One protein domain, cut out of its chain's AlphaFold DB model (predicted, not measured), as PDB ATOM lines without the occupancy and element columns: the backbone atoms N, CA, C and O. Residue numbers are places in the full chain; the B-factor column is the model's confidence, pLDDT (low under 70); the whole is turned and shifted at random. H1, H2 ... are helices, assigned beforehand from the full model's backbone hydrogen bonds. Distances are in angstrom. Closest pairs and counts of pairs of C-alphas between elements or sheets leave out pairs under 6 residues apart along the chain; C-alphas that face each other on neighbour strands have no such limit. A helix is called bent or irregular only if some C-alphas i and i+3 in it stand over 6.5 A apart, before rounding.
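Overview. This is residues 123 to 201 of the 201 residues of an uncharacterized protein of Phytophthora ramorum (UniProt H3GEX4). A long helix, H4, runs out as an arm from a small head made of the three helices H1, H2 and H3, which pack crosswise on one another. H4 turns a corner from H3 at Gly 173, the long loop of residues 132 to 144 links H1 to H2 with its C-alphas 3 to 12 A from the mean of all C-alphas, and residues 188 to 201, the far part of the arm, stick out free. The printed part has 79 residues with four named helices, in the order H1, H2, H3, H4, and no named strand; its class is all helix. The whole is loose, with a radius of gyration of the C-alphas of 15.2 A, and spans 51 by 23 by 22 A, a length to which the arm adds much.

Along the chain. Find C-alpha 174 at (263.918, 287.690, 199.592); from there H4, residues 174 to 199, runs 38.3 A to C-alpha 199 at (250.021, 278.767, 165.025). Look just before it for H3, residues 164 to 172, 12.0 A long. H2, residues 145 to 157, measures 18.9 A. H1, residues 124 to 131, begins at C-alpha 124 at (275.855, 276.182, 199.432) and is neither bent nor irregular, but only just: C-alphas 128 and 131 are 6.3 A apart.

Arrangement. Start at H4, which is close to H3 but not clearly touching it; their closest C-alphas, those of Trp 169 and Val 177, are 6.5 A apart. The two run opposite ways at a steep tilt of 68 degrees, only just short of about perpendicular. H4 is apart from H1 and H2. Next, H3 touches H2, with residues 151 to 155 of H2 alone; the closest C-alphas, of Thr 151 and Ser 164, are 5.4 A apart, and the lines are only just about perpendicular, at 72 degrees. H1 and H2 touch as a helical hairpin, opposite ways at a steep tilt of 42 degrees, with the C-alphas of Val 124 and Val 154 closest at 6.0 A. H1 and H3 only just touch, with 3 pairs of C-alphas within 8 A, the closest being Asp 125 and Ile 171 at 6.3 A. In H3 and H4 every O i to N i+4 pair is within hydrogen-bond range; in H1 it is 3 of 4 and in H2 8 of 9.

Size, cuts and confidence. Look to the C-alphas of Gly 159 and Ser 201 for the two farthest apart, at 51.2 A. Without residues 188 to 201 the body spans 33 by 20 by 16 A. The printed part has no cut; the link from H1 to H2 is long, H2 to H3 short, and H3 to H4 tight. The mean pLDDT of the printed part is 85.5, and residues 136 to 138, 198 and 200 to 201 are under 70.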
ATOM      1  N   ASN A 123     280.589 275.916 200.797       92.12
ATOM      2  CA  ASN A 123     279.221 275.710 201.268       92.12
ATOM      3  C   ASN A 123     278.221 275.956 200.119       92.12
ATOM      4  O   ASN A 123     278.613 276.159 198.968       92.12
ATOM      5  N   VAL A 124     276.920 275.949 200.425       93.50
ATOM      6  CA  VAL A 124     275.855 276.182 199.432       93.50
ATOM      7  C   VAL A 124     276.012 277.503 198.670       93.50
ATOM      8  O   VAL A 124     275.769 277.526 197.466       93.50
ATOM      9  N   ASP A 125     276.474 278.566 199.330       93.19
ATOM     10  CA  ASP A 125     276.738 279.866 198.708       93.19
ATOM     11  C   ASP A 125     278.010 279.835 197.848       93.19
ATOM     12  O   ASP A 125     277.997 280.238 196.688       93.19
ATOM     13  N   GLY A 126     279.097 279.250 198.353       94.19
ATOM     14  CA  GLY A 126     280.344 279.129 197.599       94.19
ATOM     15  C   GLY A 126     280.177 278.322 196.309       94.19
ATOM     16  O   GLY A 126     280.693 278.707 195.260       94.19
ATOM     17  N   VAL A 127     279.398 277.236 196.341       94.81
ATOM     18  CA  VAL A 127     279.066 276.485 195.120       94.81
ATOM     19  C   VAL A 127     278.173 277.310 194.187       94.81
ATOM     20  O   VAL A 127     278.386 277.284 192.975       94.81
ATOM     21  N   TYR A 128     277.221 278.082 194.722       94.00
ATOM     22  CA  TYR A 128     276.358 278.970 193.933       94.00
ATOM     23  C   TYR A 128     277.163 280.023 193.160       94.00
ATOM     24  O   TYR A 128     277.003 280.173 191.946       94.00
ATOM     25  N   SER A 129     278.025 280.755 193.865       91.44
ATOM     26  CA  SER A 129     278.658 281.978 193.369       91.44
ATOM     27  C   SER A 129     280.043 281.757 192.764       91.44
ATOM     28  O   SER A 129     280.378 282.431 191.793       91.44
ATOM     29  N   HIS A 130     280.843 280.815 193.274       91.44
ATOM     30  CA  HIS A 130     282.235 280.631 192.838       91.44
ATOM     31  C   HIS A 130     282.432 279.465 191.873       91.44
ATOM     32  O   HIS A 130     283.313 279.532 191.019       91.44
ATOM     33  N   VAL A 131     281.623 278.407 191.989       93.75
ATOM     34  CA  VAL A 131     281.741 277.226 191.118       93.75
ATOM     35  C   VAL A 131     280.763 277.306 189.956       93.75
ATOM     36  O   VAL A 131     281.154 277.178 188.799       93.75
ATOM     37  N   LEU A 132     279.481 277.509 190.261       93.38
ATOM     38  CA  LEU A 132     278.413 277.460 189.265       93.38
ATOM     39  C   LEU A 132     278.113 278.814 188.620       93.38
ATOM     40  O   LEU A 132     277.377 278.853 187.633       93.38
ATOM     41  N   LEU A 133     278.706 279.889 189.149       90.62
ATOM     42  CA  LEU A 133     278.610 281.254 188.628       90.62
ATOM     43  C   LEU A 133     277.147 281.672 188.372       90.62
ATOM     44  O   LEU A 133     276.825 282.251 187.339       90.62
ATOM     45  N   LEU A 134     276.243 281.343 189.304       88.94
ATOM     46  CA  LEU A 134     274.795 281.587 189.196       88.94
ATOM     47  C   LEU A 134     274.381 283.013 189.608       88.94
ATOM     48  O   LEU A 134     273.217 283.271 189.928       88.94
ATOM     49  N   ASP A 135     275.318 283.956 189.635       73.06
ATOM     50  CA  ASP A 135     275.096 285.306 190.142       73.06
ATOM     51  C   ASP A 135     274.142 286.162 189.276       73.06
ATOM     52  O   ASP A 135     273.469 285.706 188.346       73.06
ATOM     53  N   SER A 136     274.012 287.442 189.626       58.38
ATOM     54  CA  SER A 136     273.051 288.379 189.034       58.38
ATOM     55  C   SER A 136     273.194 288.596 187.522       58.38
ATOM     56  O   SER A 136     272.252 289.116 186.923       58.38
ATOM     57  N   THR A 137     274.305 288.179 186.905       56.16
ATOM     58  CA  THR A 137     274.536 288.277 185.454       56.16
ATOM     59  C   THR A 137     273.922 287.124 184.659       56.16
ATOM     60  O   THR A 137     273.680 287.250 183.456       56.16
ATOM     61  N   THR A 138     273.596 286.017 185.327       61.41
ATOM     62  CA  THR A 138     272.857 284.909 184.723       61.41
ATOM     63  C   THR A 138     271.421 285.346 184.465       61.41
ATOM     64  O   THR A 138     270.742 285.738 185.410       61.41
ATOM     65  N   GLY A 139     270.970 285.272 183.205       72.56
ATOM     66  CA  GLY A 139     269.654 285.735 182.738       72.56
ATOM     67  C   GLY A 139     268.459 285.226 183.564       72.56
ATOM     68  O   GLY A 139     268.214 285.667 184.687       72.56
ATOM     69  N   ASN A 140     267.644 284.323 183.023       83.44
ATOM     70  CA  ASN A 140     266.595 283.705 183.837       83.44
ATOM     71  C   ASN A 140     267.201 282.569 184.674       83.44
ATOM     72  O   ASN A 140     267.414 281.469 184.168       83.44
ATOM     73  N   LEU A 141     267.484 282.843 185.954       87.12
ATOM     74  CA  LEU A 141     268.054 281.874 186.904       87.12
ATOM     75  C   LEU A 141     267.292 280.541 186.893       87.12
ATOM     76  O   LEU A 141     267.903 279.481 186.808       87.12
ATOM     77  N   PHE A 142     265.960 280.599 186.916       86.75
ATOM     78  CA  PHE A 142     265.092 279.422 187.018       86.75
ATOM     79  C   PHE A 142     264.962 278.629 185.710       86.75
ATOM     80  O   PHE A 142     264.360 277.559 185.700       86.75
ATOM     81  N   GLU A 143     265.504 279.145 184.608       84.06
ATOM     82  CA  GLU A 143     265.612 278.433 183.328       84.06
ATOM     83  C   GLU A 143     267.048 277.989 183.039       84.06
ATOM     84  O   GLU A 143     267.288 277.248 182.087       84.06
ATOM     85  N   ASN A 144     268.013 278.390 183.873       87.81
ATOM     86  CA  ASN A 144     269.389 277.948 183.734       87.81
ATOM     87  C   ASN A 144     269.507 276.473 184.170       87.81
ATOM     88  O   ASN A 144     269.281 276.166 185.341       87.81
ATOM     89  N   PRO A 145     269.935 275.545 183.296       88.56
ATOM     90  CA  PRO A 145     270.119 274.138 183.666       88.56
ATOM     91  C   PRO A 145     271.158 273.927 184.780       88.56
ATOM     92  O   PRO A 145     271.099 272.934 185.497       88.56
ATOM     93  N   THR A 146     272.090 274.863 184.956       92.38
ATOM     94  CA  THR A 146     273.077 274.862 186.047       92.38
ATOM     95  C   THR A 146     272.415 275.111 187.406       92.38
ATOM     96  O   THR A 146     272.900 274.625 188.423       92.38
ATOM     97  N   PHE A 147     271.268 275.798 187.445       92.50
ATOM     98  CA  PHE A 147     270.519 275.987 188.686       92.50
ATOM     99  C   PHE A 147     270.016 274.648 189.244       92.50
ATOM    100  O   PHE A 147     270.108 274.426 190.445       92.50
ATOM    101  N   ALA A 148     269.597 273.709 188.386       91.75
ATOM    102  CA  ALA A 148     269.183 272.370 188.821       91.75
ATOM    103  C   ALA A 148     270.329 271.566 189.468       91.75
ATOM    104  O   ALA A 148     270.107 270.783 190.390       91.75
ATOM    105  N   VAL A 149     271.567 271.783 189.011       94.69
ATOM    106  CA  VAL A 149     272.766 271.205 189.638       94.69
ATOM    107  C   VAL A 149     272.927 271.750 191.054       94.69
ATOM    108  O   VAL A 149     273.140 270.987 191.993       94.69
ATOM    109  N   TRP A 150     272.793 273.068 191.217       95.31
ATOM    110  CA  TRP A 150     272.895 273.703 192.525       95.31
ATOM    111  C   TRP A 150     271.796 273.234 193.483       95.31
ATOM    112  O   TRP A 150     272.101 272.891 194.620       95.31
ATOM    113  N   THR A 151     270.541 273.137 193.031       93.38
ATOM    114  CA  THR A 151     269.456 272.646 193.894       93.38
ATOM    115  C   THR A 151     269.719 271.219 194.365       93.38
ATOM    116  O   THR A 151     269.601 270.919 195.549       93.38
ATOM    117  N   LYS A 152     270.185 270.347 193.455       91.38
ATOM    118  CA  LYS A 152     270.574 268.976 193.802       91.38
ATOM    119  C   LYS A 152     271.709 268.952 194.827       91.38
ATOM    120  O   LYS A 152     271.690 268.130 195.744       91.38
ATOM    121  N   PHE A 153     272.689 269.843 194.674       93.00
ATOM    122  CA  PHE A 153     273.779 269.998 195.630       93.00
ATOM    123  C   PHE A 153     273.266 270.407 197.013       93.00
ATOM    124  O   PHE A 153     273.658 269.775 197.987       93.00
ATOM    125  N   VAL A 154     272.381 271.405 197.115       94.00
ATOM    126  CA  VAL A 154     271.805 271.857 198.397       94.00
ATOM    127  C   VAL A 154     271.054 270.730 199.101       94.00
ATOM    128  O   VAL A 154     271.264 270.510 200.298       94.00
ATOM    129  N   ASP A 155     270.224 269.992 198.362       89.88
ATOM    130  CA  ASP A 155     269.442 268.880 198.906       89.88
ATOM    131  C   ASP A 155     270.364 267.793 199.491       89.88
ATOM    132  O   ASP A 155     270.163 267.335 200.617       89.88
ATOM    133  N   ASP A 156     271.426 267.427 198.764       86.81
ATOM    134  CA  ASP A 156     272.389 266.413 199.209       86.81
ATOM    135  C   ASP A 156     273.306 266.919 200.336       86.81
ATOM    136  O   ASP A 156     273.637 266.166 201.252       86.81
ATOM    137  N   PHE A 157     273.734 268.183 200.279       87.00
ATOM    138  CA  PHE A 157     274.678 268.783 201.226       87.00
ATOM    139  C   PHE A 157     274.042 269.040 202.595       87.00
ATOM    140  O   PHE A 157     274.676 268.810 203.622       87.00
ATOM    141  N   SER A 158     272.781 269.482 202.621       82.94
ATOM    142  CA  SER A 158     272.032 269.716 203.863       82.94
ATOM    143  C   SER A 158     271.435 268.439 204.465       82.94
ATOM    144  O   SER A 158     270.787 268.496 205.509       82.94
ATOM    145  N   GLY A 159     271.589 267.284 203.802       79.06
ATOM    146  CA  GLY A 159     270.873 266.062 204.169       79.06
ATOM    147  C   GLY A 159     269.348 266.232 204.118       79.06
ATOM    148  O   GLY A 159     268.637 265.590 204.890       79.06
ATOM    149  N   GLY A 160     268.857 267.136 203.262       73.75
ATOM    150  CA  GLY A 160     267.447 267.504 203.131       73.75
ATOM    151  C   GLY A 160     266.901 268.445 204.213       73.75
ATOM    152  O   GLY A 160     265.688 268.628 204.276       73.75
ATOM    153  N   GLN A 161     267.744 269.020 205.079       77.38
ATOM    154  CA  GLN A 161     267.294 269.916 206.156       77.38
ATOM    155  C   GLN A 161     267.013 271.345 205.690       77.38
ATOM    156  O   GLN A 161     266.160 272.014 206.267       77.38
ATOM    157  N   THR A 162     267.737 271.816 204.677       84.81
ATOM    158  CA  THR A 162     267.581 273.162 204.128       84.81
ATOM    159  C   THR A 162     267.109 273.031 202.699       84.81
ATOM    160  O   THR A 162     267.772 272.404 201.873       84.81
ATOM    161  N   SER A 163     265.965 273.627 202.400       88.12
ATOM    162  CA  SER A 163     265.474 273.664 201.033       88.12
ATOM    163  C   SER A 163     266.303 274.629 200.183       88.12
ATOM    164  O   SER A 163     266.812 275.651 200.650       88.12
ATOM    165  N   SER A 164     266.377 274.349 198.883       90.62
ATOM    166  CA  SER A 164     267.036 275.236 197.918       90.62
ATOM    167  C   SER A 164     266.453 276.659 197.900       90.62
ATOM    168  O   SER A 164     267.168 277.609 197.594       90.62
ATOM    169  N   ILE A 165     265.164 276.834 198.229       89.19
ATOM    170  CA  ILE A 165     264.538 278.165 198.267       89.19
ATOM    171  C   ILE A 165     264.959 278.969 199.502       89.19
ATOM    172  O   ILE A 165     265.223 280.161 199.377       89.19
ATOM    173  N   GLU A 166     265.101 278.320 200.660       90.81
ATOM    174  CA  GLU A 166     265.617 278.958 201.877       90.81
ATOM    175  C   GLU A 166     267.067 279.398 201.675       90.81
ATOM    176  O   GLU A 166     267.401 280.553 201.921       90.81
ATOM    177  N   ALA A 167     267.908 278.520 201.117       92.81
ATOM    178  CA  ALA A 167     269.284 278.872 200.777       92.81
ATOM    179  C   ALA A 167     269.356 280.042 199.776       92.81
ATOM    180  O   ALA A 167     270.198 280.924 199.915       92.81
ATOM    181  N   LEU A 168     268.450 280.099 198.790       91.81
ATOM    182  CA  LEU A 168     268.377 281.221 197.848       91.81
ATOM    183  C   LEU A 168     268.022 282.549 198.519       91.81
ATOM    184  O   LEU A 168     268.549 283.586 198.111       91.81
ATOM    185  N   TRP A 169     267.110 282.541 199.495       91.88
ATOM    186  CA  TRP A 169     266.757 283.750 200.238       91.88
ATOM    187  C   TRP A 169     267.944 284.292 201.023       91.88
ATOM    188  O   TRP A 169     268.154 285.502 201.002       91.88
ATOM    189  N   GLU A 170     268.744 283.417 201.629       91.94
ATOM    190  CA  GLU A 170     269.967 283.814 202.333       91.94
ATOM    191  C   GLU A 170     271.030 284.376 201.374       91.94
ATOM    192  O   GLU A 170     271.661 285.385 201.675       91.94
ATOM    193  N   ILE A 171     271.195 283.774 200.188       91.38
ATOM    194  CA  ILE A 171     272.218 284.187 199.210       91.38
ATOM    195  C   ILE A 171     271.853 285.508 198.512       91.38
ATOM    196  O   ILE A 171     272.691 286.395 198.358       91.38
ATOM    197  N   LEU A 172     270.611 285.646 198.033       89.81
ATOM    198  CA  LEU A 172     270.204 286.759 197.159       89.81
ATOM    199  C   LEU A 172     269.347 287.821 197.859       89.81
ATOM    200  O   LEU A 172     269.156 288.918 197.318       89.81
ATOM    201  N   GLY A 173     268.775 287.490 199.016       91.00
ATOM    202  CA  GLY A 173     267.721 288.255 199.671       91.00
ATOM    203  C   GLY A 173     266.333 287.994 199.076       91.00
ATOM    204  O   GLY A 173     266.148 287.875 197.860       91.00
ATOM    205  N   GLU A 174     265.317 287.981 199.943       90.50
ATOM    206  CA  GLU A 174     263.918 287.690 199.592       90.50
ATOM    207  C   GLU A 174     263.397 288.549 198.429       90.50
ATOM    208  O   GLU A 174     262.847 288.031 197.455       90.50
ATOM    209  N   LYS A 175     263.646 289.865 198.478       90.50
ATOM    210  CA  LYS A 175     263.226 290.808 197.432       90.50
ATOM    211  C   LYS A 175     263.756 290.411 196.052       90.50
ATOM    212  O   LYS A 175     263.004 290.442 195.078       90.50
ATOM    213  N   THR A 176     265.031 290.039 195.961       89.88
ATOM    214  CA  THR A 176     265.680 289.656 194.701       89.88
ATOM    215  C   THR A 176     265.099 288.353 194.163       89.88
ATOM    216  O   THR A 176     264.818 288.247 192.967       89.88
ATOM    217  N   VAL A 177     264.870 287.373 195.043       90.00
ATOM    218  CA  VAL A 177     264.252 286.092 194.677       90.00
ATOM    219  C   VAL A 177     262.847 286.316 194.117       90.00
ATOM    220  O   VAL A 177     262.537 285.831 193.028       90.00
ATOM    221  N   VAL A 178     262.021 287.120 194.794       90.38
ATOM    222  CA  VAL A 178     260.665 287.457 194.328       90.38
ATOM    223  C   VAL A 178     260.703 288.172 192.976       90.38
ATOM    224  O   VAL A 178     259.944 287.814 192.076       90.38
ATOM    225  N   GLN A 179     261.613 289.132 192.781       88.94
ATOM    226  CA  GLN A 179     261.773 289.822 191.496       88.94
ATOM    227  C   GLN A 179     262.122 288.854 190.358       88.94
ATOM    228  O   GLN A 179     261.501 288.910 189.296       88.94
ATOM    229  N   LYS A 180     263.069 287.934 190.581       87.25
ATOM    230  CA  LYS A 180     263.449 286.922 189.584       87.25
ATOM    231  C   LYS A 180     262.299 285.949 189.289       87.25
ATOM    232  O   LYS A 180     262.113 285.578 188.131       87.25
ATOM    233  N   LEU A 181     261.504 285.562 190.293       88.38
ATOM    234  CA  LEU A 181     260.340 284.682 190.111       88.38
ATOM    235  C   LEU A 181     259.255 285.346 189.257       88.38
ATOM    236  O   LEU A 181     258.742 284.734 188.317       88.38
ATOM    237  N   VAL A 182     258.930 286.608 189.555       88.75
ATOM    238  CA  VAL A 182     257.945 287.388 188.790       88.75
ATOM    239  C   VAL A 182     258.404 287.569 187.343       88.75
ATOM    240  O   VAL A 182     257.617 287.323 186.428       88.75
ATOM    241  N   ALA A 183     259.675 287.921 187.131       86.56
ATOM    242  CA  ALA A 183     260.243 288.060 185.793       86.56
ATOM    243  C   ALA A 183     260.165 286.741 185.003       86.56
ATOM    244  O   ALA A 183     259.692 286.729 183.871       86.56
ATOM    245  N   SER A 184     260.544 285.615 185.620       85.81
ATOM    246  CA  SER A 184     260.484 284.289 184.988       85.81
ATOM    247  C   SER A 184     259.059 283.907 184.564       85.81
ATOM    248  O   SER A 184     258.841 283.408 183.458       85.81
ATOM    249  N   ARG A 185     258.056 284.210 185.400       87.44
ATOM    250  CA  ARG A 185     256.643 283.986 185.070       87.44
ATOM    251  C   ARG A 185     256.187 284.820 183.870       87.44
ATOM    252  O   ARG A 185     255.548 284.277 182.973       87.44
ATOM    253  N   GLN A 186     256.524 286.108 183.839       87.06
ATOM    254  CA  GLN A 186     256.161 287.002 182.733       87.06
ATOM    255  C   GLN A 186     256.795 286.562 181.407       87.06
ATOM    256  O   GLN A 186     256.122 286.559 180.375       87.06
ATOM    257  N   THR A 187     258.056 286.122 181.430       83.12
ATOM    258  CA  THR A 187     258.739 285.563 180.252       83.12
ATOM    259  C   THR A 187     258.012 284.331 179.705       83.12
ATOM    260  O   THR A 187     257.808 284.210 178.499       83.12
ATOM    261  N   ARG A 188     257.545 283.427 180.575       82.25
ATOM    262  CA  ARG A 188     256.778 282.247 180.138       82.25
ATOM    263  C   ARG A 188     255.412 282.610 179.566       82.25
ATOM    264  O   ARG A 188     255.017 282.061 178.544       82.25
ATOM    265  N   GLU A 189     254.693 283.526 180.213       83.94
ATOM    266  CA  GLU A 189     253.384 283.985 179.737       83.94
ATOM    267  C   GLU A 189     253.504 284.639 178.350       83.94
ATOM    268  O   GLU A 189     252.751 284.294 177.441       83.94
ATOM    269  N   THR A 190     254.498 285.508 178.147       83.31
ATOM    270  CA  THR A 190     254.750 286.162 176.850       83.31
ATOM    271  C   THR A 190     255.116 285.168 175.744       83.31
ATOM    272  O   THR A 190     254.509 285.218 174.673       83.31
ATOM    273  N   ALA A 191     255.999 284.200 176.012       82.06
ATOM    274  CA  ALA A 191     256.363 283.161 175.044       82.06
ATOM    275  C   ALA A 191     255.164 282.288 174.615       82.06
ATOM    276  O   ALA A 191     255.032 281.928 173.441       82.06
ATOM    277  N   LEU A 192     254.257 281.966 175.546       80.25
ATOM    278  CA  LEU A 192     253.031 281.220 175.238       80.25
ATOM    279  C   LEU A 192     252.091 282.021 174.327       80.25
ATOM    280  O   LEU A 192     251.540 281.466 173.376       80.25
ATOM    281  N   PHE A 193     251.932 283.324 174.578       79.62
ATOM    282  CA  PHE A 193     251.119 284.190 173.722       79.62
ATOM    283  C   PHE A 193     251.679 284.304 172.296       79.62
ATOM    284  O   PHE A 193     250.906 284.273 171.337       79.62
ATOM    285  N   GLU A 194     252.999 284.407 172.136       81.75
ATOM    286  CA  GLU A 194     253.650 284.466 170.819       81.75
ATOM    287  C   GLU A 194     253.528 283.147 170.046       81.75
ATOM    288  O   GLU A 194     253.186 283.155 168.863       81.75
ATOM    289  N   SER A 195     253.715 282.012 170.726       76.75
ATOM    290  CA  SER A 195     253.531 280.680 170.137       76.75
ATOM    291  C   SER A 195     252.101 280.476 169.616       76.75
ATOM    292  O   SER A 195     251.900 280.054 168.476       76.75
ATOM    293  N   CYS A 196     251.086 280.884 170.389       76.31
ATOM    294  CA  CYS A 196     249.686 280.838 169.952       76.31
ATOM    295  C   CYS A 196     249.397 281.736 168.733       76.31
ATOM    296  O   CYS A 196     248.573 281.377 167.887       76.31
ATOM    297  N   ARG A 197     250.065 282.893 168.607       76.00
ATOM    298  CA  ARG A 197     249.924 283.776 167.433       76.00
ATOM    299  C   ARG A 197     250.534 283.165 166.173       76.00
ATOM    300  O   ARG A 197     249.917 283.245 165.118       76.00
ATOM    301  N   MET A 198     251.694 282.517 166.274       68.19
ATOM    302  CA  MET A 198     252.331 281.873 165.116       68.19
ATOM    303  C   MET A 198     251.555 280.659 164.588       68.19
ATOM    304  O   MET A 198     251.584 280.408 163.393       68.19
ATOM    305  N   ILE A 199     250.836 279.926 165.443       73.31
ATOM    306  CA  ILE A 199     250.021 278.767 165.025       73.31
ATOM    307  C   ILE A 199     248.703 279.197 164.344       73.31
ATOM    308  O   ILE A 199     248.103 278.421 163.606       73.31
ATOM    309  N   SER A 200     248.238 280.424 164.593       67.00
ATOM    310  CA  SER A 200     246.985 280.974 164.046       67.00
ATOM    311  C   SER A 200     247.172 281.850 162.795       67.00
ATOM    312  O   SER A 200     246.200 282.452 162.335       67.00
ATOM    313  N   SER A 201     248.396 281.907 162.257       57.41
ATOM    314  CA  SER A 201     248.788 282.628 161.031       57.41
ATOM    315  C   SER A 201     248.971 281.660 159.866       57.41
ATOM    316  O   SER A 201     248.595 282.032 158.734       57.41
TER     317      SER A 201